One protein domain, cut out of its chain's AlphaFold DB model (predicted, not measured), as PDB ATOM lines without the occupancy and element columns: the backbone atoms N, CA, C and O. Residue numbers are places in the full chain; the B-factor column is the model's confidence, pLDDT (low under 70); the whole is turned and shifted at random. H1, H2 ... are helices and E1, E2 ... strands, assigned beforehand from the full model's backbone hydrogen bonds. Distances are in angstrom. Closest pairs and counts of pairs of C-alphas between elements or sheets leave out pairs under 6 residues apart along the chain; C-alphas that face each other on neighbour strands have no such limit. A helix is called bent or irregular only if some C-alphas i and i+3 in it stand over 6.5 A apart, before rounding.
ATOM      1  N   PRO A 174     -38.313 -23.731 -13.780       92.12
ATOM      2  CA  PRO A 174     -37.075 -24.425 -14.140       92.12
ATOM      3  C   PRO A 174     -36.119 -23.565 -14.974       92.12
ATOM      4  O   PRO A 174     -34.902 -23.696 -14.863       92.12
ATOM      5  N   VAL A 175     -36.678 -22.691 -15.815       93.19
ATOM      6  CA  VAL A 175     -35.938 -21.737 -16.644       93.19
ATOM      7  C   VAL A 175     -36.656 -20.397 -16.577       93.19
ATOM      8  O   VAL A 175     -37.865 -20.323 -16.804       93.19
ATOM      9  N   LEU A 176     -35.904 -19.342 -16.271       92.94
ATOM     10  CA  LEU A 176     -36.367 -17.960 -16.312       92.94
ATOM     11  C   LEU A 176     -35.683 -17.249 -17.479       92.94
ATOM     12  O   LEU A 176     -34.455 -17.224 -17.566       92.94
ATOM     13  N   PHE A 177     -36.480 -16.669 -18.372       93.12
ATOM     14  CA  PHE A 177     -35.978 -15.847 -19.464       93.12
ATOM     15  C   PHE A 177     -35.993 -14.388 -19.040       93.12
ATOM     16  O   PHE A 177     -37.032 -13.880 -18.620       93.12
ATOM     17  N   GLU A 178     -34.860 -13.708 -19.204       92.31
ATOM     18  CA  GLU A 178     -34.719 -12.284 -18.923       92.31
ATOM     19  C   GLU A 178     -34.214 -11.548 -20.168       92.31
ATOM     20  O   GLU A 178     -33.185 -11.908 -20.738       92.31
ATOM     21  N   GLU A 179     -34.918 -10.503 -20.601       90.44
ATOM     22  CA  GLU A 179     -34.441  -9.602 -21.658       90.44
ATOM     23  C   GLU A 179     -34.337  -8.180 -21.094       90.44
ATOM     24  O   GLU A 179     -35.151  -7.765 -20.268       90.44
ATOM     25  N   THR A 180     -33.350  -7.405 -21.550       87.44
ATOM     26  CA  THR A 180     -33.225  -5.972 -21.234       87.44
ATOM     27  C   THR A 180     -33.004  -5.181 -22.520       87.44
ATOM     28  O   THR A 180     -32.169  -5.561 -23.334       87.44
ATOM     29  N   ASP A 181     -33.733  -4.079 -22.689       86.56
ATOM     30  CA  ASP A 181     -33.596  -3.153 -23.820       86.56
ATOM     31  C   ASP A 181     -33.739  -1.696 -23.343       86.56
ATOM     32  O   ASP A 181     -34.117  -1.424 -22.197       86.56
ATOM     33  N   GLY A 182     -33.405  -0.744 -24.207       86.19
ATOM     34  CA  GLY A 182     -33.384   0.682 -23.923       86.19
ATOM     35  C   GLY A 182     -34.124   1.506 -24.970       86.19
ATOM     36  O   GLY A 182     -33.884   1.400 -26.171       86.19
ATOM     37  N   VAL A 183     -34.975   2.432 -24.522       87.06
ATOM     38  CA  VAL A 183     -35.602   3.429 -25.395       87.06
ATOM     39  C   VAL A 183     -35.178   4.843 -25.023       87.06
ATOM     40  O   VAL A 183     -35.421   5.334 -23.921       87.06
ATOM     41  N   TYR A 184     -34.571   5.544 -25.979       88.25
ATOM     42  CA  TYR A 184     -34.210   6.947 -25.800       88.25
ATOM     43  C   TYR A 184     -35.429   7.864 -25.914       88.25
ATOM     44  O   TYR A 184     -36.132   7.873 -26.929       88.25
ATOM     45  N   VAL A 185     -35.615   8.709 -24.902       90.06
ATOM     46  CA  VAL A 185     -36.637   9.760 -24.849       90.06
ATOM     47  C   VAL A 185     -35.999  11.140 -24.749       90.06
ATOM     48  O   VAL A 185     -34.882  11.296 -24.255       90.06
ATOM     49  N   ARG A 186     -36.704  12.165 -25.236       91.00
ATOM     50  CA  ARG A 186     -36.257  13.560 -25.133       91.00
ATOM     51  C   ARG A 186     -36.523  14.089 -23.731       91.00
ATOM     52  O   ARG A 186     -37.605  13.877 -23.183       91.00
ATOM     53  N   LEU A 187     -35.555  14.812 -23.182       90.94
ATOM     54  CA  LEU A 187     -35.692  15.490 -21.899       90.94
ATOM     55  C   LEU A 187     -36.060  16.966 -22.088       90.94
ATOM     56  O   LEU A 187     -35.711  17.576 -23.098       90.94
ATOM     57  N   GLN A 188     -36.761  17.539 -21.110       89.00
ATOM     58  CA  GLN A 188     -37.025  18.979 -21.018       89.00
ATOM     59  C   GLN A 188     -36.297  19.575 -19.816       89.00
ATOM     60  O   GLN A 188     -36.317  18.979 -18.744       89.00
ATOM     61  N   ASN A 189     -35.733  20.774 -19.976       85.31
ATOM     62  CA  ASN A 189     -35.083  21.531 -18.897       85.31
ATOM     63  C   ASN A 189     -33.943  20.773 -18.183       85.31
ATOM     64  O   ASN A 189     -33.677  21.019 -17.012       85.31
ATOM     65  N   GLU A 190     -33.263  19.873 -18.894       83.38
ATOM     66  CA  GLU A 190     -32.134  19.083 -18.392       83.38
ATOM     67  C   GLU A 190     -30.858  19.424 -19.169       83.38
ATOM     68  O   GLU A 190     -30.914  19.780 -20.350       83.38
ATOM     69  N   LYS A 191     -29.685  19.275 -18.533       80.69
ATOM     70  CA  LYS A 191     -28.384  19.488 -19.206       80.69
ATOM     71  C   LYS A 191     -28.196  18.530 -20.388       80.69
ATOM     72  O   LYS A 191     -27.693  18.925 -21.437       80.69
ATOM     73  N   LYS A 192     -28.612  17.267 -20.222       81.31
ATOM     74  CA  LYS A 192     -28.657  16.270 -21.300       81.31
ATOM     75  C   LYS A 192     -29.997  16.369 -22.033       81.31
ATOM     76  O   LYS A 192     -31.047  16.413 -21.405       81.31
ATOM     77  N   LYS A 193     -29.973  16.340 -23.370       86.12
ATOM     78  CA  LYS A 193     -31.187  16.435 -24.211       86.12
ATOM     79  C   LYS A 193     -32.000  15.137 -24.286       86.12
ATOM     80  O   LYS A 193     -33.147  15.162 -24.734       86.12
ATOM     81  N   LYS A 194     -31.409  14.002 -23.913       86.81
ATOM     82  CA  LYS A 194     -32.029  12.675 -23.973       86.81
ATOM     83  C   LYS A 194     -31.662  11.856 -22.739       86.81
ATOM     84  O   LYS A 194     -30.595  12.065 -22.163       86.81
ATOM     85  N   ALA A 195     -32.528  10.914 -22.392       87.94
ATOM     86  CA  ALA A 195     -32.240   9.836 -21.454       87.94
ATOM     87  C   ALA A 195     -32.729   8.506 -22.019       87.94
ATOM     88  O   ALA A 195     -33.643   8.477 -22.844       87.94
ATOM     89  N   GLU A 196     -32.118   7.423 -21.559       89.88
ATOM     90  CA  GLU A 196     -32.509   6.062 -21.892       89.88
ATOM     91  C   GLU A 196     -33.439   5.531 -20.795       89.88
ATOM     92  O   GLU A 196     -33.083   5.496 -19.611       89.88
ATOM     93  N   ILE A 197     -34.649   5.137 -21.180       90.38
ATOM     94  CA  ILE A 197     -35.503   4.297 -20.344       90.38
ATOM     95  C   ILE A 197     -35.057   2.864 -20.587       90.38
ATOM     96  O   ILE A 197     -35.247   2.354 -21.689       90.38
ATOM     97  N   LYS A 198     -34.495   2.223 -19.565       89.38
ATOM     98  CA  LYS A 198     -34.233   0.787 -19.590       89.38
ATOM     99  C   LYS A 198     -35.502   0.042 -19.220       89.38
ATOM    100  O   LYS A 198     -36.200   0.429 -18.281       89.38
ATOM    101  N   VAL A 199     -35.785  -1.011 -19.966       90.50
ATOM    102  CA  VAL A 199     -36.912  -1.911 -19.764       90.50
ATOM    103  C   VAL A 199     -36.335  -3.302 -19.583       90.50
ATOM    104  O   VAL A 199     -35.564  -3.756 -20.422       90.50
ATOM    105  N   GLY A 200     -36.691  -3.955 -18.484       90.75
ATOM    106  CA  GLY A 200     -36.398  -5.359 -18.230       90.75
ATOM    107  C   GLY A 200     -37.685  -6.168 -18.294       90.75
ATOM    108  O   GLY A 200     -38.734  -5.702 -17.843       90.75
ATOM    109  N   ILE A 201     -37.618  -7.367 -18.854       92.50
ATOM    110  CA  ILE A 201     -38.719  -8.330 -18.866       92.50
ATOM    111  C   ILE A 201     -38.218  -9.666 -18.332       92.50
ATOM    112  O   ILE A 201     -37.122 -10.085 -18.687       92.50
ATOM    113  N   ALA A 202     -39.035 -10.320 -17.514       92.81
ATOM    114  CA  ALA A 202     -38.815 -11.679 -17.035       92.81
ATOM    115  C   ALA A 202     -40.064 -12.524 -17.313       92.81
ATOM    116  O   ALA A 202     -41.182 -12.018 -17.165       92.81
ATOM    117  N   TYR A 203     -39.900 -13.770 -17.758       94.00
ATOM    118  CA  TYR A 203     -41.009 -14.678 -18.074       94.00
ATOM    119  C   TYR A 203     -40.570 -16.153 -18.085       94.00
ATOM    120  O   TYR A 203     -39.388 -16.457 -18.236       94.00
ATOM    121  N   ASP A 204     -41.536 -17.067 -17.967       92.94
ATOM    122  CA  ASP A 204     -41.271 -18.510 -17.787       92.94
ATOM    123  C   ASP A 204     -41.136 -19.264 -19.122       92.94
ATOM    124  O   ASP A 204     -40.594 -20.365 -19.202       92.94
ATOM    125  N   GLY A 205     -41.657 -18.673 -20.195       93.19
ATOM    126  CA  GLY A 205     -41.626 -19.215 -21.546       93.19
ATOM    127  C   GLY A 205     -42.823 -18.745 -22.366       93.19
ATOM    128  O   GLY A 205     -43.471 -17.745 -22.043       93.19
ATOM    129  N   TRP A 206     -43.124 -19.464 -23.446       94.06
ATOM    130  CA  TRP A 206     -44.183 -19.106 -24.384       94.06
ATOM    131  C   TRP A 206     -45.339 -20.094 -24.289       94.06
ATOM    132  O   TRP A 206     -45.154 -21.296 -24.453       94.06
ATOM    133  N   LYS A 207     -46.549 -19.572 -24.108       94.06
ATOM    134  CA  LYS A 207     -47.797 -20.334 -24.123       94.06
ATOM    135  C   LYS A 207     -48.527 -20.120 -25.442       94.06
ATOM    136  O   LYS A 207     -48.732 -18.976 -25.854       94.06
ATOM    137  N   GLU A 208     -48.933 -21.196 -26.111       92.94
ATOM    138  CA  GLU A 208     -49.721 -21.090 -27.343       92.94
ATOM    139  C   GLU A 208     -51.146 -20.596 -27.025       92.94
ATOM    140  O   GLU A 208     -51.857 -21.163 -26.198       92.94
ATOM    141  N   ILE A 209     -51.568 -19.511 -27.681       93.44
ATOM    142  CA  ILE A 209     -52.885 -18.859 -27.511       93.44
ATOM    143  C   ILE A 209     -53.736 -18.917 -28.792       93.44
ATOM    144  O   ILE A 209     -54.748 -18.230 -28.954       93.44
ATOM    145  N   GLY A 210     -53.289 -19.697 -29.767       91.75
ATOM    146  CA  GLY A 210     -53.932 -19.916 -31.053       91.75
ATOM    147  C   GLY A 210     -52.899 -20.357 -32.075       91.75
ATOM    148  O   GLY A 210     -51.708 -20.237 -31.823       91.75
ATOM    149  N   LYS A 211     -53.356 -20.808 -33.245       92.19
ATOM    150  CA  LYS A 211     -52.487 -21.380 -34.282       92.19
ATOM    151  C   LYS A 211     -51.272 -20.488 -34.562       92.19
ATOM    152  O   LYS A 211     -51.429 -19.403 -35.126       92.19
ATOM    153  N   ASN A 212     -50.081 -20.956 -34.184       86.25
ATOM    154  CA  ASN A 212     -48.807 -20.243 -34.339       86.25
ATOM    155  C   ASN A 212     -48.741 -18.862 -33.647       86.25
ATOM    156  O   ASN A 212     -47.925 -18.017 -34.020       86.25
ATOM    157  N   ARG A 213     -49.580 -18.611 -32.637       88.31
ATOM    158  CA  ARG A 213     -49.590 -17.380 -31.836       88.31
ATOM    159  C   ARG A 213     -49.295 -17.712 -30.388       88.31
ATOM    160  O   ARG A 213     -49.937 -18.578 -29.805       88.31
ATOM    161  N   TYR A 214     -48.367 -16.970 -29.805       90.12
ATOM    162  CA  TYR A 214     -47.844 -17.256 -28.479       90.12
ATOM    163  C   TYR A 214     -47.866 -16.002 -27.618       90.12
ATOM    164  O   TYR A 214     -47.649 -14.898 -28.121       90.12
ATOM    165  N   ALA A 215     -48.116 -16.183 -26.328       90.62
ATOM    166  CA  ALA A 215     -47.978 -15.153 -25.311       90.62
ATOM    167  C   ALA A 215     -46.905 -15.570 -24.303       90.62
ATOM    168  O   ALA A 215     -46.711 -16.759 -24.063       90.62
ATOM    169  N   LEU A 216     -46.224 -14.589 -23.717       92.94
ATOM    170  CA  LEU A 216     -45.288 -14.835 -22.624       92.94
ATOM    171  C   LEU A 216     -46.061 -15.207 -21.357       92.94
ATOM    172  O   LEU A 216     -46.964 -14.465 -20.957       92.94
ATOM    173  N   ASP A 217     -45.706 -16.331 -20.742       92.00
ATOM    174  CA  ASP A 217     -46.319 -16.786 -19.494       92.00
ATOM    175  C   ASP A 217     -45.645 -16.140 -18.278       92.00
ATOM    176  O   ASP A 217     -44.437 -15.905 -18.276       92.00
ATOM    177  N   ASN A 218     -46.446 -15.790 -17.265       90.69
ATOM    178  CA  ASN A 218     -46.003 -15.153 -16.012       90.69
ATOM    179  C   ASN A 218     -45.105 -13.920 -16.167       90.69
ATOM    180  O   ASN A 218     -44.350 -13.556 -15.269       90.69
ATOM    181  N   LYS A 219     -45.267 -13.220 -17.287       91.81
ATOM    182  CA  LYS A 219     -44.484 -12.045 -17.636       91.81
ATOM    183  C   LYS A 219     -44.529 -10.955 -16.561       91.81
ATOM    184  O   LYS A 219     -45.597 -10.450 -16.205       91.81
ATOM    185  N   VAL A 220     -43.347 -10.492 -16.172       91.69
ATOM    186  CA  VAL A 220     -43.121  -9.288 -15.370       91.69
ATOM    187  C   VAL A 220     -42.278  -8.312 -16.177       91.69
ATOM    188  O   VAL A 220     -41.299  -8.695 -16.806       91.69
ATOM    189  N   VAL A 221     -42.665  -7.041 -16.169       92.00
ATOM    190  CA  VAL A 221     -41.949  -5.952 -16.835       92.00
ATOM    191  C   VAL A 221     -41.601  -4.894 -15.802       92.00
ATOM    192  O   VAL A 221     -42.462  -4.439 -15.046       92.00
ATOM    193  N   VAL A 222     -40.347  -4.461 -15.816       91.88
ATOM    194  CA  VAL A 222     -39.836  -3.349 -15.016       91.88
ATOM    195  C   VAL A 222     -39.246  -2.294 -15.936       91.88
ATOM    196  O   VAL A 222     -38.722  -2.602 -17.004       91.88
ATOM    197  N   ALA A 223     -39.332  -1.029 -15.536       92.62
ATOM    198  CA  ALA A 223     -38.705   0.051 -16.279       92.62
ATOM    199  C   ALA A 223     -38.140   1.126 -15.351       92.62
ATOM    200  O   ALA A 223     -38.601   1.329 -14.221       92.62
ATOM    201  N   GLY A 224     -37.144   1.845 -15.852       90.06
ATOM    202  CA  GLY A 224     -36.564   2.984 -15.160       90.06
ATOM    203  C   GLY A 224     -35.712   3.835 -16.084       90.06
ATOM    204  O   GLY A 224     -35.088   3.336 -17.018       90.06
ATOM    205  N   ILE A 225     -35.678   5.139 -15.819       87.81
ATOM    206  CA  ILE A 225     -34.698   6.012 -16.464       87.81
ATOM    207  C   ILE A 225     -33.344   5.775 -15.801       87.81
ATOM    208  O   ILE A 225     -33.217   5.876 -14.583       87.81
ATOM    209  N   SER A 226     -32.328   5.498 -16.614       71.88
ATOM    210  CA  SER A 226     -30.946   5.360 -16.160       71.88
ATOM    211  C   SER A 226     -30.036   6.302 -16.945       71.88
ATOM    212  O   SER A 226     -30.359   6.738 -18.053       71.88
ATOM    213  N   SER A 227     -28.891   6.657 -16.362       56.84
ATOM    214  CA  SER A 227     -27.839   7.340 -17.108       56.84
ATOM    215  C   SER A 227     -27.109   6.319 -17.975       56.84
ATOM    216  O   SER A 227     -26.451   5.428 -17.437       56.84
ATOM    217  N   SER A 228     -27.197   6.467 -19.296       55.06
ATOM    218  CA  SER A 228     -26.410   5.667 -20.230       55.06
ATOM    219  C   SER A 228     -24.909   5.925 -20.030       55.06
ATOM    220  O   SER A 228     -24.482   7.069 -19.823       55.06
ATOM    221  N   ARG A 229     -24.117   4.852 -20.083       55.19
ATOM    222  CA  ARG A 229     -22.665   4.895 -20.290       55.19
ATOM    223  C   ARG A 229     -22.420   4.368 -21.699       55.19
ATOM    224  O   ARG A 229     -22.755   3.223 -21.982       55.19
ATOM    225  N   GLU A 230     -21.947   5.227 -22.593       59.34
ATOM    226  CA  GLU A 230     -21.499   4.812 -23.924       59.34
ATOM    227  C   GLU A 230     -20.047   4.356 -23.785       59.34
ATOM    228  O   GLU A 230     -19.175   5.159 -23.458       59.34
ATOM    229  N   ASN A 231     -19.819   3.055 -23.969       65.19
ATOM    230  CA  ASN A 231     -18.500   2.443 -23.794       65.19
ATOM    231  C   ASN A 231     -17.765   2.226 -25.133       65.19
ATOM    232  O   ASN A 231     -16.618   1.800 -25.117       65.19
ATOM    233  N   ILE A 232     -18.402   2.515 -26.279       77.25
ATOM    234  CA  ILE A 232     -17.754   2.514 -27.602       77.25
ATOM    235  C   ILE A 232     -17.760   3.952 -28.140       77.25
ATOM    236  O   ILE A 232     -18.844   4.477 -28.407       77.25
ATOM    237  N   PRO A 233     -16.588   4.596 -28.283       78.81
ATOM    238  CA  PRO A 233     -16.489   5.991 -28.721       78.81
ATOM    239  C   PRO A 233     -16.932   6.255 -30.168       78.81
ATOM    240  O   PRO A 233     -17.459   7.330 -30.454       78.81
ATOM    241  N   HIS A 234     -16.720   5.307 -31.090       85.75
ATOM    242  CA  HIS A 234     -17.008   5.492 -32.521       85.75
ATOM    243  C   HIS A 234     -18.122   4.562 -33.012       85.75
ATOM    244  O   HIS A 234     -18.147   3.370 -32.702       85.75
ATOM    245  N   VAL A 235     -19.054   5.112 -33.797       81.12
ATOM    246  CA  VAL A 235     -20.264   4.402 -34.249       81.12
ATOM    247  C   VAL A 235     -19.906   3.239 -35.170       81.12
ATOM    248  O   VAL A 235     -20.469   2.157 -35.032       81.12
ATOM    249  N   GLU A 236     -18.921   3.429 -36.043       86.75
ATOM    250  CA  GLU A 236     -18.427   2.420 -36.980       86.75
ATOM    251  C   GLU A 236     -17.870   1.197 -36.239       86.75
ATOM    252  O   GLU A 236     -18.117   0.055 -36.627       86.75
ATOM    253  N   ALA A 237     -17.171   1.421 -35.120       87.25
ATOM    254  CA  ALA A 237     -16.670   0.336 -34.283       87.25
ATOM    255  C   ALA A 237     -17.814  -0.430 -33.605       87.25
ATOM    256  O   ALA A 237     -17.777  -1.656 -33.525       87.25
ATOM    257  N   ALA A 238     -18.865   0.267 -33.167       85.25
ATOM    258  CA  ALA A 238     -20.048  -0.377 -32.601       85.25
ATOM    259  C   ALA A 238     -20.815  -1.216 -33.642       85.25
ATOM    260  O   ALA A 238     -21.344  -2.278 -33.306       85.25
ATOM    261  N   GLU A 239     -20.874  -0.763 -34.899       85.75
ATOM    262  CA  GLU A 239     -21.481  -1.507 -36.008       85.75
ATOM    263  C   GLU A 239     -20.704  -2.788 -36.337       85.75
ATOM    264  O   GLU A 239     -21.323  -3.843 -36.497       85.75
ATOM    265  N   GLU A 240     -19.370  -2.737 -36.373       90.31
ATOM    266  CA  GLU A 240     -18.566  -3.933 -36.655       90.31
ATOM    267  C   GLU A 240     -18.609  -4.940 -35.495       90.31
ATOM    268  O   GLU A 240     -18.782  -6.135 -35.741       90.31
ATOM    269  N   VAL A 241     -18.577  -4.484 -34.234       89.06
ATOM    270  CA  VAL A 241     -18.810  -5.354 -33.060       89.06
ATOM    271  C   VAL A 241     -20.147  -6.084 -33.185       89.06
ATOM    272  O   VAL A 241     -20.209  -7.298 -32.997       89.06
ATOM    273  N   ARG A 242     -21.219  -5.370 -33.556       86.44
ATOM    274  CA  ARG A 242     -22.533  -5.987 -33.785       86.44
ATOM    275  C   ARG A 242     -22.474  -7.030 -34.903       86.44
ATOM    276  O   ARG A 242     -23.032  -8.108 -34.737       86.44
ATOM    277  N   ARG A 243     -21.755  -6.760 -35.995       89.81
ATOM    278  CA  ARG A 243     -21.600  -7.702 -37.114       89.81
ATOM    279  C   ARG A 243     -20.931  -9.014 -36.700       89.81
ATOM    280  O   ARG A 243     -21.317 -10.066 -37.207       89.81
ATOM    281  N   TYR A 244     -19.936  -8.961 -35.815       93.00
ATOM    282  CA  TYR A 244     -19.314 -10.167 -35.264       93.00
ATOM    283  C   TYR A 244     -20.275 -10.939 -34.354       93.00
ATOM    284  O   TYR A 244     -20.420 -12.151 -34.515       93.00
ATOM    285  N   LEU A 245     -20.996 -10.243 -33.467       88.56
ATOM    286  CA  LEU A 245     -22.009 -10.854 -32.599       88.56
ATOM    287  C   LEU A 245     -23.133 -11.530 -33.404       88.56
ATOM    288  O   LEU A 245     -23.496 -12.662 -33.102       88.56
ATOM    289  N   ASP A 246     -23.622 -10.894 -34.474       86.06
ATOM    290  CA  ASP A 246     -24.648 -11.458 -35.367       86.06
ATOM    291  C   ASP A 246     -24.178 -12.754 -36.052       86.06
ATOM    292  O   ASP A 246     -24.976 -13.646 -36.340       86.06
ATOM    293  N   LYS A 247     -22.870 -12.872 -36.305       91.12
ATOM    294  CA  LYS A 247     -22.233 -14.077 -36.858       91.12
ATOM    295  C   LYS A 247     -21.833 -15.096 -35.793       91.12
ATOM    296  O   LYS A 247     -21.299 -16.140 -36.155       91.12
ATOM    297  N   CYS A 248     -22.070 -14.801 -34.514       88.56
ATOM    298  CA  CYS A 248     -21.578 -15.579 -33.375       88.56
ATOM    299  C   CYS A 248     -20.042 -15.743 -33.358       88.56
ATOM    300  O   CYS A 248     -19.520 -16.676 -32.754       88.56
ATOM    301  N   ASP A 249     -19.310 -14.826 -33.999       92.25
ATOM    302  CA  ASP A 249     -17.847 -14.834 -34.067       92.25
ATOM    303  C   ASP A 249     -17.265 -14.016 -32.907       92.25
ATOM    304  O   ASP A 249     -16.858 -12.861 -33.048       92.25
ATOM    305  N   VAL A 250     -17.308 -14.614 -31.715       92.00
ATOM    306  CA  VAL A 250     -16.863 -13.969 -30.472       92.00
ATOM    307  C   VAL A 250     -15.352 -13.735 -30.479       92.00
ATOM    308  O   VAL A 250     -14.902 -12.700 -29.999       92.00
ATOM    309  N   GLU A 251     -14.564 -14.661 -31.024       92.81
ATOM    310  CA  GLU A 251     -13.102 -14.524 -31.082       92.81
ATOM    311  C   GLU A 251     -12.692 -13.388 -32.024       92.81
ATOM    312  O   GLU A 251     -11.980 -12.480 -31.595       92.81
ATOM    313  N   GLY A 252     -13.247 -13.347 -33.242       93.12
ATOM    314  CA  GLY A 252     -13.007 -12.248 -34.177       93.12
ATOM    315  C   GLY A 252     -13.462 -10.887 -33.639       93.12
ATOM    316  O   GLY A 252     -12.818  -9.869 -33.898       93.12
ATOM    317  N   MET A 253     -14.525 -10.853 -32.824       95.19
ATOM    318  CA  MET A 253     -14.948  -9.636 -32.125       95.19
ATOM    319  C   MET A 253     -13.887  -9.132 -31.134       95.19
ATOM    320  O   MET A 253     -13.641  -7.926 -31.079       95.19
ATOM    321  N   PHE A 254     -13.283 -10.021 -30.332       95.19
ATOM    322  CA  PHE A 254     -12.235  -9.636 -29.379       95.19
ATOM    323  C   PHE A 254     -10.988  -9.127 -30.107       95.19
ATOM    324  O   PHE A 254     -10.513  -8.041 -29.774       95.19
ATOM    325  N   ASP A 255     -10.540  -9.822 -31.156       95.56
ATOM    326  CA  ASP A 255      -9.405  -9.390 -31.986       95.56
ATOM    327  C   ASP A 255      -9.646  -7.999 -32.595       95.56
ATOM    328  O   ASP A 255      -8.766  -7.125 -32.606       95.56
ATOM    329  N   PHE A 256     -10.871  -7.760 -33.079       95.81
ATOM    330  CA  PHE A 256     -11.283  -6.452 -33.575       95.81
ATOM    331  C   PHE A 256     -11.240  -5.385 -32.477       95.81
ATOM    332  O   PHE A 256     -10.692  -4.307 -32.705       95.81
ATOM    333  N   LEU A 257     -11.804  -5.661 -31.298       93.00
ATOM    334  CA  LEU A 257     -11.849  -4.704 -30.192       93.00
ATOM    335  C   LEU A 257     -10.454  -4.360 -29.665       93.00
ATOM    336  O   LEU A 257     -10.209  -3.195 -29.367       93.00
ATOM    337  N   GLU A 258      -9.532  -5.320 -29.594       94.44
ATOM    338  CA  GLU A 258      -8.133  -5.060 -29.233       94.44
ATOM    339  C   GLU A 258      -7.429  -4.197 -30.283       94.44
ATOM    340  O   GLU A 258      -6.745  -3.226 -29.949       94.44
ATOM    341  N   THR A 259      -7.639  -4.499 -31.567       94.88
ATOM    342  CA  THR A 259      -7.104  -3.692 -32.673       94.88
ATOM    343  C   THR A 259      -7.658  -2.268 -32.626       94.88
ATOM    344  O   THR A 259      -6.903  -1.300 -32.733       94.88
ATOM    345  N   TYR A 260      -8.968  -2.130 -32.409       93.56
ATOM    346  CA  TYR A 260      -9.646  -0.849 -32.258       93.56
ATOM    347  C   TYR A 260      -9.092  -0.076 -31.059       93.56
ATOM    348  O   TYR A 260      -8.670   1.066 -31.217       93.56
ATOM    349  N   ARG A 261      -8.985  -0.721 -29.895       93.38
ATOM    350  CA  ARG A 261      -8.400  -0.155 -28.674       93.38
ATOM    351  C   ARG A 261      -6.985   0.374 -28.903       93.38
ATOM    352  O   ARG A 261      -6.677   1.476 -28.469       93.38
ATOM    353  N   ASN A 262      -6.147  -0.372 -29.622       94.12
ATOM    354  CA  ASN A 262      -4.773   0.027 -29.950       94.12
ATOM    355  C   ASN A 262      -4.684   1.156 -30.991       94.12
ATOM    356  O   ASN A 262      -3.629   1.772 -31.127       94.12
ATOM    357  N   SER A 263      -5.763   1.422 -31.732       93.38
ATOM    358  CA  SER A 263      -5.837   2.534 -32.686       93.38
ATOM    359  C   SER A 263      -6.247   3.867 -32.048       93.38
ATOM    360  O   SER A 263      -6.056   4.915 -32.665       93.38
ATOM    361  N   LEU A 264      -6.795   3.836 -30.828       93.69
ATOM    362  CA  LEU A 264      -7.218   5.024 -30.089       93.69
ATOM    363  C   LEU A 264      -6.017   5.730 -29.450       93.69
ATOM    364  O   LEU A 264      -5.057   5.092 -29.018       93.69
ATOM    365  N   THR A 265      -6.089   7.057 -29.365       92.31
ATOM    366  CA  THR A 265      -5.029   7.896 -28.776       92.31
ATOM    367  C   THR A 265      -5.471   8.655 -27.530       92.31
ATOM    368  O   THR A 265      -4.622   9.125 -26.782       92.31
ATOM    369  N   GLU A 266      -6.777   8.800 -27.312       93.50
ATOM    370  CA  GLU A 266      -7.338   9.531 -26.175       93.50
ATOM    371  C   GLU A 266      -7.529   8.593 -24.973       93.50
ATOM    372  O   GLU A 266      -8.234   7.587 -25.072       93.50
ATOM    373  N   ASP A 267      -6.952   8.943 -23.819       91.44
ATOM    374  CA  ASP A 267      -6.988   8.107 -22.606       91.44
ATOM    375  C   ASP A 267      -8.425   7.749 -22.173       91.44
ATOM    376  O   ASP A 267      -8.697   6.612 -21.784       91.44
ATOM    377  N   GLU A 268      -9.372   8.691 -22.292       88.69
ATOM    378  CA  GLU A 268     -10.787   8.462 -21.949       88.69
ATOM    379  C   GLU A 268     -11.454   7.437 -22.885       88.69
ATOM    380  O   GLU A 268     -12.322   6.666 -22.472       88.69
ATOM    381  N   GLU A 269     -11.075   7.425 -24.164       90.19
ATOM    382  CA  GLU A 269     -11.600   6.479 -25.151       90.19
ATOM    383  C   GLU A 269     -11.022   5.081 -24.928       90.19
ATOM    384  O   GLU A 269     -11.766   4.097 -24.950       90.19
ATOM    385  N   ILE A 270      -9.724   5.001 -24.629       91.44
ATOM    386  CA  ILE A 270      -9.038   3.753 -24.288       91.44
ATOM    387  C   ILE A 270      -9.658   3.131 -23.028       91.44
ATOM    388  O   ILE A 270     -10.007   1.951 -23.045       91.44
ATOM    389  N   GLU A 271      -9.886   3.914 -21.966       90.50
ATOM    390  CA  GLU A 271     -10.493   3.426 -20.716       90.50
ATOM    391  C   GLU A 271     -11.908   2.855 -20.935       90.50
ATOM    392  O   GLU A 271     -12.286   1.834 -20.344       90.50
ATOM    393  N   LYS A 272     -12.699   3.484 -21.816       88.75
ATOM    394  CA  LYS A 272     -14.034   2.992 -22.192       88.75
ATOM    395  C   LYS A 272     -13.963   1.628 -22.877       88.75
ATOM    396  O   LYS A 272     -14.727   0.732 -22.505       88.75
ATOM    397  N   VAL A 273     -13.043   1.457 -23.829       90.62
ATOM    398  CA  VAL A 273     -12.875   0.182 -24.541       90.62
ATOM    399  C   VAL A 273     -12.282  -0.893 -23.632       90.62
ATOM    400  O   VAL A 273     -12.769  -2.019 -23.656       90.62
ATOM    401  N   ASP A 274     -11.336  -0.558 -22.750       91.44
ATOM    402  CA  ASP A 274     -10.807  -1.488 -21.739       91.44
ATOM    403  C   ASP A 274     -11.911  -1.984 -20.797       91.44
ATOM    404  O   ASP A 274     -12.016  -3.175 -20.491       91.44
ATOM    405  N   THR A 275     -12.796  -1.077 -20.380       90.31
ATOM    406  CA  THR A 275     -13.971  -1.424 -19.574       90.31
ATOM    407  C   THR A 275     -14.911  -2.365 -20.331       90.31
ATOM    408  O   THR A 275     -15.440  -3.308 -19.737       90.31
ATOM    409  N   LEU A 276     -15.119  -2.133 -21.630       89.38
ATOM    410  CA  LEU A 276     -15.955  -2.982 -22.477       89.38
ATOM    411  C   LEU A 276     -15.346  -4.370 -22.688       89.38
ATOM    412  O   LEU A 276     -16.049  -5.358 -22.502       89.38
ATOM    413  N   LEU A 277     -14.058  -4.442 -23.035       91.75
ATOM    414  CA  LEU A 277     -13.313  -5.689 -23.214       91.75
ATOM    415  C   LEU A 277     -13.401  -6.543 -21.953       91.75
ATOM    416  O   LEU A 277     -13.857  -7.681 -22.013       91.75
ATOM    417  N   LYS A 278     -13.098  -5.952 -20.793       92.25
ATOM    418  CA  LYS A 278     -13.228  -6.626 -19.499       92.25
ATOM    419  C   LYS A 278     -14.660  -7.091 -19.236       92.25
ATOM    420  O   LYS A 278     -14.871  -8.167 -18.679       92.25
ATOM    421  N   TYR A 279     -15.662  -6.286 -19.579       89.19
ATOM    422  CA  TYR A 279     -17.060  -6.678 -19.413       89.19
ATOM    423  C   TYR A 279     -17.422  -7.874 -20.307       89.19
ATOM    424  O   TYR A 279     -18.002  -8.836 -19.811       89.19
ATOM    425  N   PHE A 280     -17.059  -7.844 -21.589       91.31
ATOM    426  CA  PHE A 280     -17.293  -8.944 -22.524       91.31
ATOM    427  C   PHE A 280     -16.534 -10.205 -22.134       91.31
ATOM    428  O   PHE A 280     -17.106 -11.285 -22.199       91.31
ATOM    429  N   GLU A 281     -15.296 -10.087 -21.663       92.38
ATOM    430  CA  GLU A 281     -14.498 -11.227 -21.214       92.38
ATOM    431  C   GLU A 281     -15.137 -11.916 -20.000       92.38
ATOM    432  O   GLU A 281     -15.352 -13.126 -20.010       92.38
ATOM    433  N   ASN A 282     -15.561 -11.138 -18.998       92.56
ATOM    434  CA  ASN A 282     -16.260 -11.671 -17.821       92.56
ATOM    435  C   ASN A 282     -17.622 -12.305 -18.151       92.56
ATOM    436  O   ASN A 282     -18.158 -13.054 -17.338       92.56
ATOM    437  N   ASN A 283     -18.196 -11.989 -19.313       89.81
ATOM    438  CA  ASN A 283     -19.498 -12.479 -19.758       89.81
ATOM    439  C   ASN A 283     -19.390 -13.232 -21.096       89.81
ATOM    440  O   ASN A 283     -20.359 -13.244 -21.853       89.81
ATOM    441  N   LYS A 284     -18.233 -13.845 -21.400       89.69
ATOM    442  CA  LYS A 284     -17.919 -14.403 -22.728       89.69
ATOM    443  C   LYS A 284     -18.957 -15.418 -23.209       89.69
ATOM    444  O   LYS A 284     -19.469 -15.286 -24.317       89.69
ATOM    445  N   ASP A 285     -19.345 -16.356 -22.348       86.44
ATOM    446  CA  ASP A 285     -20.396 -17.339 -22.652       86.44
ATOM    447  C   ASP A 285     -21.748 -16.662 -22.920       86.44
ATOM    448  O   ASP A 285     -22.555 -17.132 -23.716       86.44
ATOM    449  N   GLY A 286     -21.976 -15.517 -22.271       86.50
ATOM    450  CA  GLY A 286     -23.140 -14.652 -22.415       86.50
ATOM    451  C   GLY A 286     -23.291 -13.992 -23.790       86.50
ATOM    452  O   GLY A 286     -24.396 -13.560 -24.119       86.50
ATOM    453  N   LEU A 287     -22.215 -13.918 -24.580       88.44
ATOM    454  CA  LEU A 287     -22.197 -13.252 -25.888       88.44
ATOM    455  C   LEU A 287     -22.804 -14.110 -27.001       88.44
ATOM    456  O   LEU A 287     -23.270 -13.572 -28.002       88.44
ATOM    457  N   LEU A 288     -22.830 -15.432 -26.818       88.38
ATOM    458  CA  LEU A 288     -23.520 -16.343 -27.724       88.38
ATOM    459  C   LEU A 288     -25.012 -16.413 -27.379       88.38
ATOM    460  O   LEU A 288     -25.366 -16.372 -26.197       88.38
ATOM    461  N   PRO A 289     -25.914 -16.586 -28.358       86.88
ATOM    462  CA  PRO A 289     -27.301 -16.952 -28.080       86.88
ATOM    463  C   PRO A 289     -27.363 -18.217 -27.215       86.88
ATOM    464  O   PRO A 289     -26.556 -19.125 -27.397       86.88
ATOM    465  N   TYR A 290     -28.311 -18.309 -26.276       87.06
ATOM    466  CA  TYR A 290     -28.360 -19.436 -25.330       87.06
ATOM    467  C   TYR A 290     -28.485 -20.808 -26.025       87.06
ATOM    468  O   TYR A 290     -28.047 -21.819 -25.483       87.06
ATOM    469  N   GLN A 291     -29.043 -20.829 -27.236       85.50
ATOM    470  CA  GLN A 291     -29.199 -22.001 -28.092       85.50
ATOM    471  C   GLN A 291     -27.860 -22.515 -28.634       85.50
ATOM    472  O   GLN A 291     -27.697 -23.717 -28.813       85.50
ATOM    473  N   GLU A 292     -26.893 -21.621 -28.842       85.62
ATOM    474  CA  GLU A 292     -25.560 -21.940 -29.371       85.62
ATOM    475  C   GLU A 292     -24.566 -22.311 -28.258       85.62
ATOM    476  O   GLU A 292     -23.438 -22.716 -28.521       85.62
ATOM    477  N   ARG A 293     -24.976 -22.203 -26.986       88.31
ATOM    478  CA  ARG A 293     -24.119 -22.479 -25.820       88.31
ATOM    479  C   ARG A 293     -24.059 -23.957 -25.421       88.31
ATOM    480  O   ARG A 293     -23.369 -24.294 -24.465       88.31
ATOM    481  N   GLY A 294     -24.809 -24.839 -26.087       86.31
ATOM    482  CA  GLY A 294     -24.861 -26.266 -25.738       86.31
ATOM    483  C   GLY A 294     -25.451 -26.549 -24.347       86.31
ATOM    484  O   GLY A 294     -25.066 -27.521 -23.698       86.31
ATOM    485  N   LEU A 295     -26.359 -25.692 -23.865       86.88
ATOM    486  CA  LEU A 295     -26.982 -25.832 -22.546       86.88
ATOM    487  C   LEU A 295     -27.962 -27.014 -22.513       86.88
ATOM    488  O   LEU A 295     -28.846 -27.127 -23.359       86.88
ATOM    489  N   SER A 296     -27.859 -27.848 -21.478       89.31
ATOM    490  CA  SER A 296     -28.867 -28.867 -21.165       89.31
ATOM    491  C   SER A 296     -29.990 -28.237 -20.339       89.31
ATOM    492  O   SER A 296     -29.942 -28.258 -19.108       89.31
ATOM    493  N   LEU A 297     -30.978 -27.638 -21.008       89.50
ATOM    494  CA  LEU A 297     -32.132 -27.035 -20.335       89.50
ATOM    495  C   LEU A 297     -33.078 -28.115 -19.765       89.50
ATOM    496  O   LEU A 297     -33.258 -29.149 -20.410       89.50
ATOM    497  N   PRO A 298     -33.700 -27.885 -18.590       93.31
ATOM    498  CA  PRO A 298     -34.803 -28.709 -18.096       93.31
ATOM    499  C   PRO A 298     -35.979 -28.767 -19.080       93.31
ATOM    500  O   PRO A 298     -36.144 -27.865 -19.900       93.31
ATOM    501  N   ASP A 299     -36.831 -29.786 -18.965       91.62
ATOM    502  CA  ASP A 299     -38.061 -29.850 -19.758       91.62
ATOM    503  C   ASP A 299     -39.018 -28.700 -19.388       91.62
ATOM    504  O   ASP A 299     -39.185 -28.390 -18.199       91.62
ATOM    505  N   PRO A 300     -39.675 -28.061 -20.376       92.12
ATOM    506  CA  PRO A 300     -40.622 -26.997 -20.097       92.12
ATOM    507  C   PRO A 300     -41.860 -27.533 -19.354       92.12
ATOM    508  O   PRO A 300     -42.317 -28.645 -19.638       92.12
ATOM    509  N   PRO A 301     -42.456 -26.742 -18.440       91.62
ATOM    510  CA  PRO A 301     -43.728 -27.086 -17.809       91.62
ATOM    511  C   PRO A 301     -44.860 -27.319 -18.823       91.62
ATOM    512  O   PRO A 301     -44.818 -26.840 -19.958       91.62
ATOM    513  N   GLU A 302     -45.919 -28.016 -18.400       91.00
ATOM    514  CA  GLU A 302     -47.064 -28.331 -19.263       91.00
ATOM    515  C   GLU A 302     -47.664 -27.072 -19.922       91.00
ATOM    516  O   GLU A 302     -48.019 -26.096 -19.258       91.00
ATOM    517  N   GLY A 303     -47.797 -27.102 -21.252       90.31
ATOM    518  CA  GLY A 303     -48.358 -26.000 -22.042       90.31
ATOM    519  C   GLY A 303     -47.398 -24.835 -22.314       90.31
ATOM    520  O   GLY A 303     -47.814 -23.858 -22.944       90.31
ATOM    521  N   ILE A 304     -46.139 -24.935 -21.880       94.00
ATOM    522  CA  ILE A 304     -45.068 -23.977 -22.161       94.00
ATOM    523  C   ILE A 304     -44.109 -24.559 -23.202       94.00
ATOM    524  O   ILE A 304     -43.825 -25.753 -23.224       94.00
ATOM    525  N   VAL A 305     -43.590 -23.697 -24.073       93.44
ATOM    526  CA  VAL A 305     -42.487 -24.019 -24.984       93.44
ATOM    527  C   VAL A 305     -41.377 -22.985 -24.849       93.44
ATOM    528  O   VAL A 305     -41.650 -21.802 -24.639       93.44
ATOM    529  N   TYR A 306     -40.127 -23.416 -25.002       92.69
ATOM    530  CA  TYR A 306     -38.967 -22.525 -25.075       92.69
ATOM    531  C   TYR A 306     -38.707 -22.118 -26.527       92.69
ATOM    532  O   TYR A 306     -38.795 -22.938 -27.442       92.69
ATOM    533  N   ARG A 307     -38.450 -20.826 -26.758       90.25
ATOM    534  CA  ARG A 307     -38.285 -20.235 -28.095       90.25
ATOM    535  C   ARG A 307     -37.141 -19.226 -28.114       90.25
ATOM    536  O   ARG A 307     -36.521 -18.936 -27.092       90.25
ATOM    537  N   ASN A 308     -36.870 -18.675 -29.295       87.19
ATOM    538  CA  ASN A 308     -35.910 -17.590 -29.440       87.19
ATOM    539  C   ASN A 308     -36.382 -16.341 -28.692       87.19
ATOM    540  O   ASN A 308     -37.550 -15.961 -28.777       87.19
ATOM    541  N   MET A 309     -35.436 -15.717 -27.992       85.25
ATOM    542  CA  MET A 309     -35.593 -14.396 -27.384       85.25
ATOM    543  C   MET A 309     -35.699 -13.316 -28.476       85.25
ATOM    544  O   MET A 309     -35.638 -13.615 -29.672       85.25
ATOM    545  N   GLY A 310     -35.876 -12.058 -28.076       77.69
ATOM    546  CA  GLY A 310     -36.195 -10.960 -28.993       77.69
ATOM    547  C   GLY A 310     -37.682 -10.615 -28.978       77.69
ATOM    548  O   GLY A 310     -38.209 -10.022 -29.919       77.69
ATOM    549  N   THR A 311     -38.383 -10.967 -27.897       76.69
ATOM    550  CA  THR A 311     -39.781 -10.568 -27.706       76.69
ATOM    551  C   THR A 311     -39.880  -9.102 -27.260       76.69
ATOM    552  O   THR A 311     -40.945  -8.484 -27.370       76.69
ATOM    553  N   MET A 312     -38.759  -8.523 -26.803       75.19
ATOM    554  CA  MET A 312     -38.601  -7.115 -26.433       75.19
ATOM    555  C   MET A 312     -39.194  -6.142 -27.447       75.19
ATOM    556  O   MET A 312     -39.941  -5.253 -27.044       75.19
ATOM    557  N   GLU A 313     -38.939  -6.311 -28.747       70.00
ATOM    558  CA  GLU A 313     -39.349  -5.322 -29.749       70.00
ATOM    559  C   GLU A 313     -40.874  -5.130 -29.751       70.00
ATOM    560  O   GLU A 313     -41.364  -4.015 -29.577       70.00
ATOM    561  N   ASN A 314     -41.641  -6.224 -29.797       69.75
ATOM    562  CA  ASN A 314     -43.104  -6.179 -29.759       69.75
ATOM    563  C   ASN A 314     -43.660  -5.670 -28.414       69.75
ATOM    564  O   ASN A 314     -44.716  -5.030 -28.378       69.75
ATOM    565  N   HIS A 315     -42.971  -5.917 -27.295       68.62
ATOM    566  CA  HIS A 315     -43.427  -5.515 -25.959       68.62
ATOM    567  C   HIS A 315     -43.051  -4.074 -25.577       68.62
ATOM    568  O   HIS A 315     -43.862  -3.370 -24.974       68.62
ATOM    569  N   MET A 316     -41.862  -3.612 -25.954       68.62
ATOM    570  CA  MET A 316     -41.380  -2.253 -25.718       68.62
ATOM    571  C   MET A 316     -42.025  -1.261 -26.690       68.62
ATOM    572  O   MET A 316     -42.516  -0.210 -26.254       68.62
ATOM    573  N   TRP A 317     -42.031  -1.568 -27.998       63.91
ATOM    574  CA  TRP A 317     -42.534  -0.629 -29.005       63.91
ATOM    575  C   TRP A 317     -44.016  -0.340 -28.836       63.91
ATOM    576  O   TRP A 317     -44.440   0.807 -29.000       63.91
ATOM    577  N   SER A 318     -44.800  -1.359 -28.480       67.94
ATOM    578  CA  SER A 318     -46.255  -1.243 -28.429       67.94
ATOM    579  C   SER A 318     -46.753  -0.283 -27.350       67.94
ATOM    580  O   SER A 318     -47.772   0.369 -27.572       67.94
ATOM    581  N   VAL A 319     -46.051  -0.139 -26.219       80.44
ATOM    582  CA  VAL A 319     -46.564   0.629 -25.070       80.44
ATOM    583  C   VAL A 319     -45.639   1.780 -24.670       80.44
ATOM    584  O   VAL A 319     -46.056   2.938 -24.731       80.44
ATOM    585  N   ILE A 320     -44.380   1.511 -24.300       88.06
ATOM    586  CA  ILE A 320     -43.479   2.555 -23.774       88.06
ATOM    587  C   ILE A 320     -43.006   3.483 -24.892       88.06
ATOM    588  O   ILE A 320     -43.149   4.702 -24.776       88.06
ATOM    589  N   ALA A 321     -42.490   2.933 -25.997       86.88
ATOM    590  CA  ALA A 321     -42.013   3.765 -27.101       86.88
ATOM    591  C   ALA A 321     -43.169   4.561 -27.725       86.88
ATOM    592  O   ALA A 321     -43.062   5.784 -27.855       86.88
ATOM    593  N   ARG A 322     -44.305   3.897 -28.012       87.19
ATOM    594  CA  ARG A 322     -45.531   4.539 -28.518       87.19
ATOM    595  C   ARG A 322     -45.928   5.751 -27.681       87.19
ATOM    596  O   ARG A 322     -46.204   6.811 -28.240       87.19
ATOM    597  N   ARG A 323     -45.912   5.619 -26.351       90.56
ATOM    598  CA  ARG A 323     -46.362   6.683 -25.453       90.56
ATOM    599  C   ARG A 323     -45.321   7.771 -25.193       90.56
ATOM    600  O   ARG A 323     -45.709   8.928 -25.014       90.56
ATOM    601  N   MET A 324     -44.037   7.423 -25.102       91.75
ATOM    602  CA  MET A 324     -43.004   8.322 -24.565       91.75
ATOM    603  C   MET A 324     -41.981   8.831 -25.585       91.75
ATOM    604  O   MET A 324     -41.347   9.859 -25.338       91.75
ATOM    605  N   LYS A 325     -41.793   8.138 -26.712       85.94
ATOM    606  CA  LYS A 325     -40.814   8.509 -27.747       85.94
ATOM    607  C   LYS A 325     -41.443   9.331 -28.873       85.94
ATOM    608  O   LYS A 325     -40.805  10.249 -29.391       85.94
ATOM    609  N   HIS A 326     -42.670   8.996 -29.264       78.38
ATOM    610  CA  HIS A 326     -43.371   9.633 -30.381       78.38
ATOM    611  C   HIS A 326     -44.158  10.883 -29.943       78.38
ATOM    612  O   HIS A 326     -44.197  11.233 -28.767       78.38
ATOM    613  N   ASN A 327     -44.760  11.595 -30.901       77.62
ATOM    614  CA  ASN A 327     -45.635  12.757 -30.664       77.62
ATOM    615  C   ASN A 327     -44.955  13.989 -30.041       77.62
ATOM    616  O   ASN A 327     -45.586  14.750 -29.312       77.62
ATOM    617  N   HIS A 328     -43.668  14.206 -30.337       80.38
ATOM    618  CA  HIS A 328     -42.909  15.384 -29.888       80.38
ATOM    619  C   HIS A 328     -42.930  15.607 -28.363       80.38
ATOM    620  O   HIS A 328     -42.781  16.736 -27.895       80.38
ATOM    621  N   THR A 329     -43.096  14.543 -27.574       87.06
ATOM    622  CA  THR A 329     -43.095  14.640 -26.114       87.06
ATOM    623  C   THR A 329     -41.682  14.819 -25.567       87.06
ATOM    624  O   THR A 329     -40.738  14.190 -26.049       87.06
ATOM    625  N   CYS A 330     -41.559  15.626 -24.514       90.25
ATOM    626  CA  CYS A 330     -40.342  15.777 -23.723       90.25
ATOM    627  C   CYS A 330     -40.664  15.549 -22.242       90.25
ATOM    628  O   CYS A 330     -41.754  15.890 -21.778       90.25
ATOM    629  N   TRP A 331     -39.715  14.983 -21.503       92.69
ATOM    630  CA  TRP A 331     -39.935  14.503 -20.139       92.69
ATOM    631  C   TRP A 331     -38.942  15.133 -19.167       92.69
ATOM    632  O   TRP A 331     -37.784  15.343 -19.508       92.69
ATOM    633  N   SER A 332     -39.369  15.440 -17.942       92.62
ATOM    634  CA  SER A 332     -38.391  15.570 -16.854       92.62
ATOM    635  C   SER A 332     -37.919  14.170 -16.462       92.62
ATOM    636  O   SER A 332     -38.668  13.209 -16.658       92.62
ATOM    637  N   ILE A 333     -36.726  14.034 -15.877       90.44
ATOM    638  CA  ILE A 333     -36.231  12.717 -15.435       90.44
ATOM    639  C   ILE A 333     -37.232  12.075 -14.464       90.44
ATOM    640  O   ILE A 333     -37.684  10.953 -14.680       90.44
ATOM    641  N   LYS A 334     -37.672  12.827 -13.449       92.50
ATOM    642  CA  LYS A 334     -38.663  12.349 -12.474       92.50
ATOM    643  C   LYS A 334     -39.989  11.960 -13.137       92.50
ATOM    644  O   LYS A 334     -40.477  10.851 -12.942       92.50
ATOM    645  N   GLY A 335     -40.554  12.853 -13.954       93.38
ATOM    646  CA  GLY A 335     -41.868  12.633 -14.557       93.38
ATOM    647  C   GLY A 335     -41.883  11.532 -15.614       93.38
ATOM    648  O   GLY A 335     -42.875  10.813 -15.729       93.38
ATOM    649  N   GLY A 336     -40.786  11.380 -16.356       93.62
ATOM    650  CA  GLY A 336     -40.587  10.273 -17.282       93.62
ATOM    651  C   GLY A 336     -40.442   8.942 -16.548       93.62
ATOM    652  O   GLY A 336     -41.087   7.975 -16.935       93.62
ATOM    653  N   ASN A 337     -39.676   8.896 -15.455       94.25
ATOM    654  CA  ASN A 337     -39.483   7.675 -14.670       94.25
ATOM    655  C   ASN A 337     -40.797   7.166 -14.059       94.25
ATOM    656  O   ASN A 337     -41.116   5.985 -14.174       94.25
ATOM    657  N   HIS A 338     -41.593   8.069 -13.479       95.81
ATOM    658  CA  HIS A 338     -42.920   7.752 -12.951       95.81
ATOM    659  C   HIS A 338     -43.834   7.124 -14.012       95.81
ATOM    660  O   HIS A 338     -44.428   6.071 -13.780       95.81
ATOM    661  N   LEU A 339     -43.920   7.736 -15.199       95.81
ATOM    662  CA  LEU A 339     -44.759   7.202 -16.269       95.81
ATOM    663  C   LEU A 339     -44.206   5.888 -16.837       95.81
ATOM    664  O   LEU A 339     -44.989   4.985 -17.118       95.81
ATOM    665  N   ALA A 340     -42.884   5.752 -16.978       94.62
ATOM    666  CA  ALA A 340     -42.252   4.523 -17.454       94.62
ATOM    667  C   ALA A 340     -42.603   3.323 -16.559       94.62
ATOM    668  O   ALA A 340     -42.960   2.264 -17.070       94.62
ATOM    669  N   LYS A 341     -42.592   3.505 -15.233       94.50
ATOM    670  CA  LYS A 341     -42.977   2.460 -14.271       94.50
ATOM    671  C   LYS A 341     -44.463   2.104 -14.341       94.50
ATOM    672  O   LYS A 341     -44.807   0.926 -14.357       94.50
ATOM    673  N   ILE A 342     -45.348   3.094 -14.485       95.38
ATOM    674  CA  ILE A 342     -46.785   2.848 -14.713       95.38
ATOM    675  C   ILE A 342     -47.008   2.063 -16.018       95.38
ATOM    676  O   ILE A 342     -47.783   1.108 -16.056       95.38
ATOM    677  N   LEU A 343     -46.305   2.424 -17.094       94.69
ATOM    678  CA  LEU A 343     -46.374   1.700 -18.366       94.69
ATOM    679  C   LEU A 343     -45.836   0.268 -18.232       94.69
ATOM    680  O   LEU A 343     -46.421  -0.645 -18.807       94.69
ATOM    681  N   ALA A 344     -44.791   0.038 -17.432       93.00
ATOM    682  CA  ALA A 344     -44.284  -1.303 -17.142       93.00
ATOM    683  C   ALA A 344     -45.322  -2.173 -16.404       93.00
ATOM    684  O   ALA A 344     -45.539  -3.332 -16.774       93.00
ATOM    685  N   LYS A 345     -46.060  -1.600 -15.442       92.88
ATOM    686  CA  LYS A 345     -47.203  -2.274 -14.795       92.88
ATOM    687  C   LYS A 345     -48.277  -2.669 -15.807       92.88
ATOM    688  O   LYS A 345     -48.726  -3.816 -15.805       92.88
ATOM    689  N   LYS A 346     -48.610  -1.781 -16.751       92.19
ATOM    690  CA  LYS A 346     -49.516  -2.105 -17.866       92.19
ATOM    691  C   LYS A 346     -48.987  -3.245 -18.735       92.19
ATOM    692  O   LYS A 346     -49.726  -4.184 -19.016       92.19
ATOM    693  N   CYS A 347     -47.715  -3.199 -19.131       90.25
ATOM    694  CA  CYS A 347     -47.095  -4.250 -19.943       90.25
ATOM    695  C   CYS A 347     -47.077  -5.615 -19.243       90.25
ATOM    696  O   CYS A 347     -47.078  -6.639 -19.928       90.25
ATOM    697  N   SER A 348     -47.085  -5.624 -17.908       89.81
ATOM    698  CA  SER A 348     -47.167  -6.822 -17.064       89.81
ATOM    699  C   SER A 348     -48.596  -7.341 -16.861       89.81
ATOM    700  O   SER A 348     -48.775  -8.362 -16.210       89.81
ATOM    701  N   GLY A 349     -49.624  -6.641 -17.359       88.94
ATOM    702  CA  GLY A 349     -51.027  -6.966 -17.064       88.94
ATOM    703  C   GLY A 349     -51.440  -6.653 -15.622       88.94
ATOM    704  O   GLY A 349     -52.402  -7.223 -15.128       88.94
ATOM    705  N   ARG A 350     -50.706  -5.762 -14.942       89.69
ATOM    706  CA  ARG A 350     -50.893  -5.400 -13.528       89.69
ATOM    707  C   ARG A 350     -51.156  -3.905 -13.363       89.69
ATOM    708  O   ARG A 350     -50.585  -3.255 -12.495       89.69
ATOM    709  N   ILE A 351     -51.938  -3.321 -14.272       89.94
ATOM    710  CA  ILE A 351     -52.194  -1.874 -14.259       89.94
ATOM    711  C   ILE A 351     -52.992  -1.444 -13.025       89.94
ATOM    712  O   ILE A 351     -52.760  -0.356 -12.506       89.94
ATOM    713  N   ASP A 352     -53.839  -2.334 -12.513       87.75
ATOM    714  CA  ASP A 352     -54.655  -2.103 -11.322       87.75
ATOM    715  C   ASP A 352     -53.785  -1.929 -10.063       87.75
ATOM    716  O   ASP A 352     -54.133  -1.160  -9.171       87.75
ATOM    717  N   ASP A 353     -52.580  -2.522 -10.017       88.25
ATOM    718  CA  ASP A 353     -51.621  -2.321  -8.917       88.25
ATOM    719  C   ASP A 353     -51.276  -0.835  -8.704       88.25
ATOM    720  O   ASP A 353     -50.891  -0.439  -7.604       88.25
ATOM    721  N   VAL A 354     -51.406  -0.005  -9.746       88.50
ATOM    722  CA  VAL A 354     -51.123   1.436  -9.680       88.50
ATOM    723  C   VAL A 354     -52.151   2.170  -8.811       88.50
ATOM    724  O   VAL A 354     -51.795   3.137  -8.139       88.50
ATOM    725  N   THR A 355     -53.411   1.730  -8.805       83.38
ATOM    726  CA  THR A 355     -54.525   2.397  -8.104       83.38
ATOM    727  C   THR A 355     -54.945   1.671  -6.825       83.38
ATOM    728  O   THR A 355     -55.317   2.333  -5.851       83.38
TER     729      THR A 355
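Overview. This is residues 174 to 355 of the 368 residues of the protein "ISLre2 family transposase" of Agathobacter ruminis (UniProt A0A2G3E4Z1). Two lobes stand side by side with an open space between them: in one, a twisted sheet of three strands, E1, E2 and E5, has the helices H6 and H7 packed on one face, and in the other the helices H1, H2 and H3 fold back and forth, H1 and H3 each packed on H2. From one end of the sheet its strands turn off into the small hairpin E3 and E4, and the lobes are joined by residues 227 to 234 on the way out and by H4, H5 and residues 294 to 311 on the way back. The printed part has 182 residues with five named strands, E1 to E5, followed by seven named helices, H1 to H7; the larger sheet has the order E1, E2, E5, antiparallel throughout, and the class is mixed, helices and strands. The whole is only just compact, close to loose, with a radius of gyration of the C-alphas of 19.1 A, and it is flat, spanning 53 by 50 by 24 A.

Along the chain. In the larger sheet, E1 is residues 177 to 187, 31.4 A long, and begins at C-alpha 177 at (-35.978, -15.847, -19.464). E2 is residues 194 to 203, 29.4 A, and E5 is residues 220 to 226, 19.1 A. E3 is residues 205 to 210 and E4 is residues 213 to 217. H6 is residues 312 to 324, 16.2 A, and H7 is residues 333 to 347, 20.6 A, ending at C-alpha 347 at (-47.095, -4.250, -19.943). H1 is residues 235 to 246, 16.5 A, H2 is residues 250 to 263, 20.0 A, and H3, the longest helix, is residues 267 to 282, 22.4 A, beginning at C-alpha 267 at (-6.988, 8.107, -22.606). H4, residues 284 to 287, and H5, residues 290 to 293, are short.

Arrangement. E1 and E2 form a hairpin, with N 181 and O 199 within hydrogen-bond range at 2.9 A. E5, the other edge strand, is antiparallel to E2, with N 200 and O 222 at 2.9 A. H6 and H7 on one face of this sheet make two layers, helices over a sheet. H6 has a height over the sheet of 8.9 A and runs slantwise to the strands, at 41 degrees to E2 on the local plane. The closest C-alphas of H7 and E5 are those of Val 221 and Ala 344, 5.2 A apart. H6 and H7 touch at Ile 320 and Leu 343, C-alphas 6.2 A apart, at a steep tilt of 47 degrees, opposite ways. E2 runs on into E3 at 80 degrees, and E4 runs on into E5 at 75 degrees. E3 and E4 are a hairpin, with N 207 and O 215 at 2.8 A. Residues 206 to 207 of E3 pair antiparallel with residues 304 to 305. H1 and H2 are a helical hairpin, touching at Tyr 244 and Met 253, C-alphas 5.4 A apart, at a shallow tilt of 16 degrees. H2 and H3 are another, at 15 degrees; H3 touches with residues 270 to 277 alone, closest at Arg 261 and Ile 270, C-alphas 5.9 A apart. H1 and H3 are apart. H4 is close to but not clearly touching H5, the C-alphas of Asp 285 and Arg 293 being 7.1 A apart. In H1, H2, H3 and H7 every O i to N i+4 pair is within hydrogen-bond range; in H6 it is 5 of 9, and H4 and H5 are too short for such a pair. H6 is irregular, but only just: C-alphas 318 and 321 are 6.7 A apart.

Size, cuts and confidence. The C-alphas farthest apart, those of Gly 210 and Thr 265, are 56.3 A apart. The printed part has no cut. The link from H5 to H6, 18 residues, is long. The mean pLDDT of the printed part is 88.1, and residues 227 to 231 and 314 to 318 are under 70.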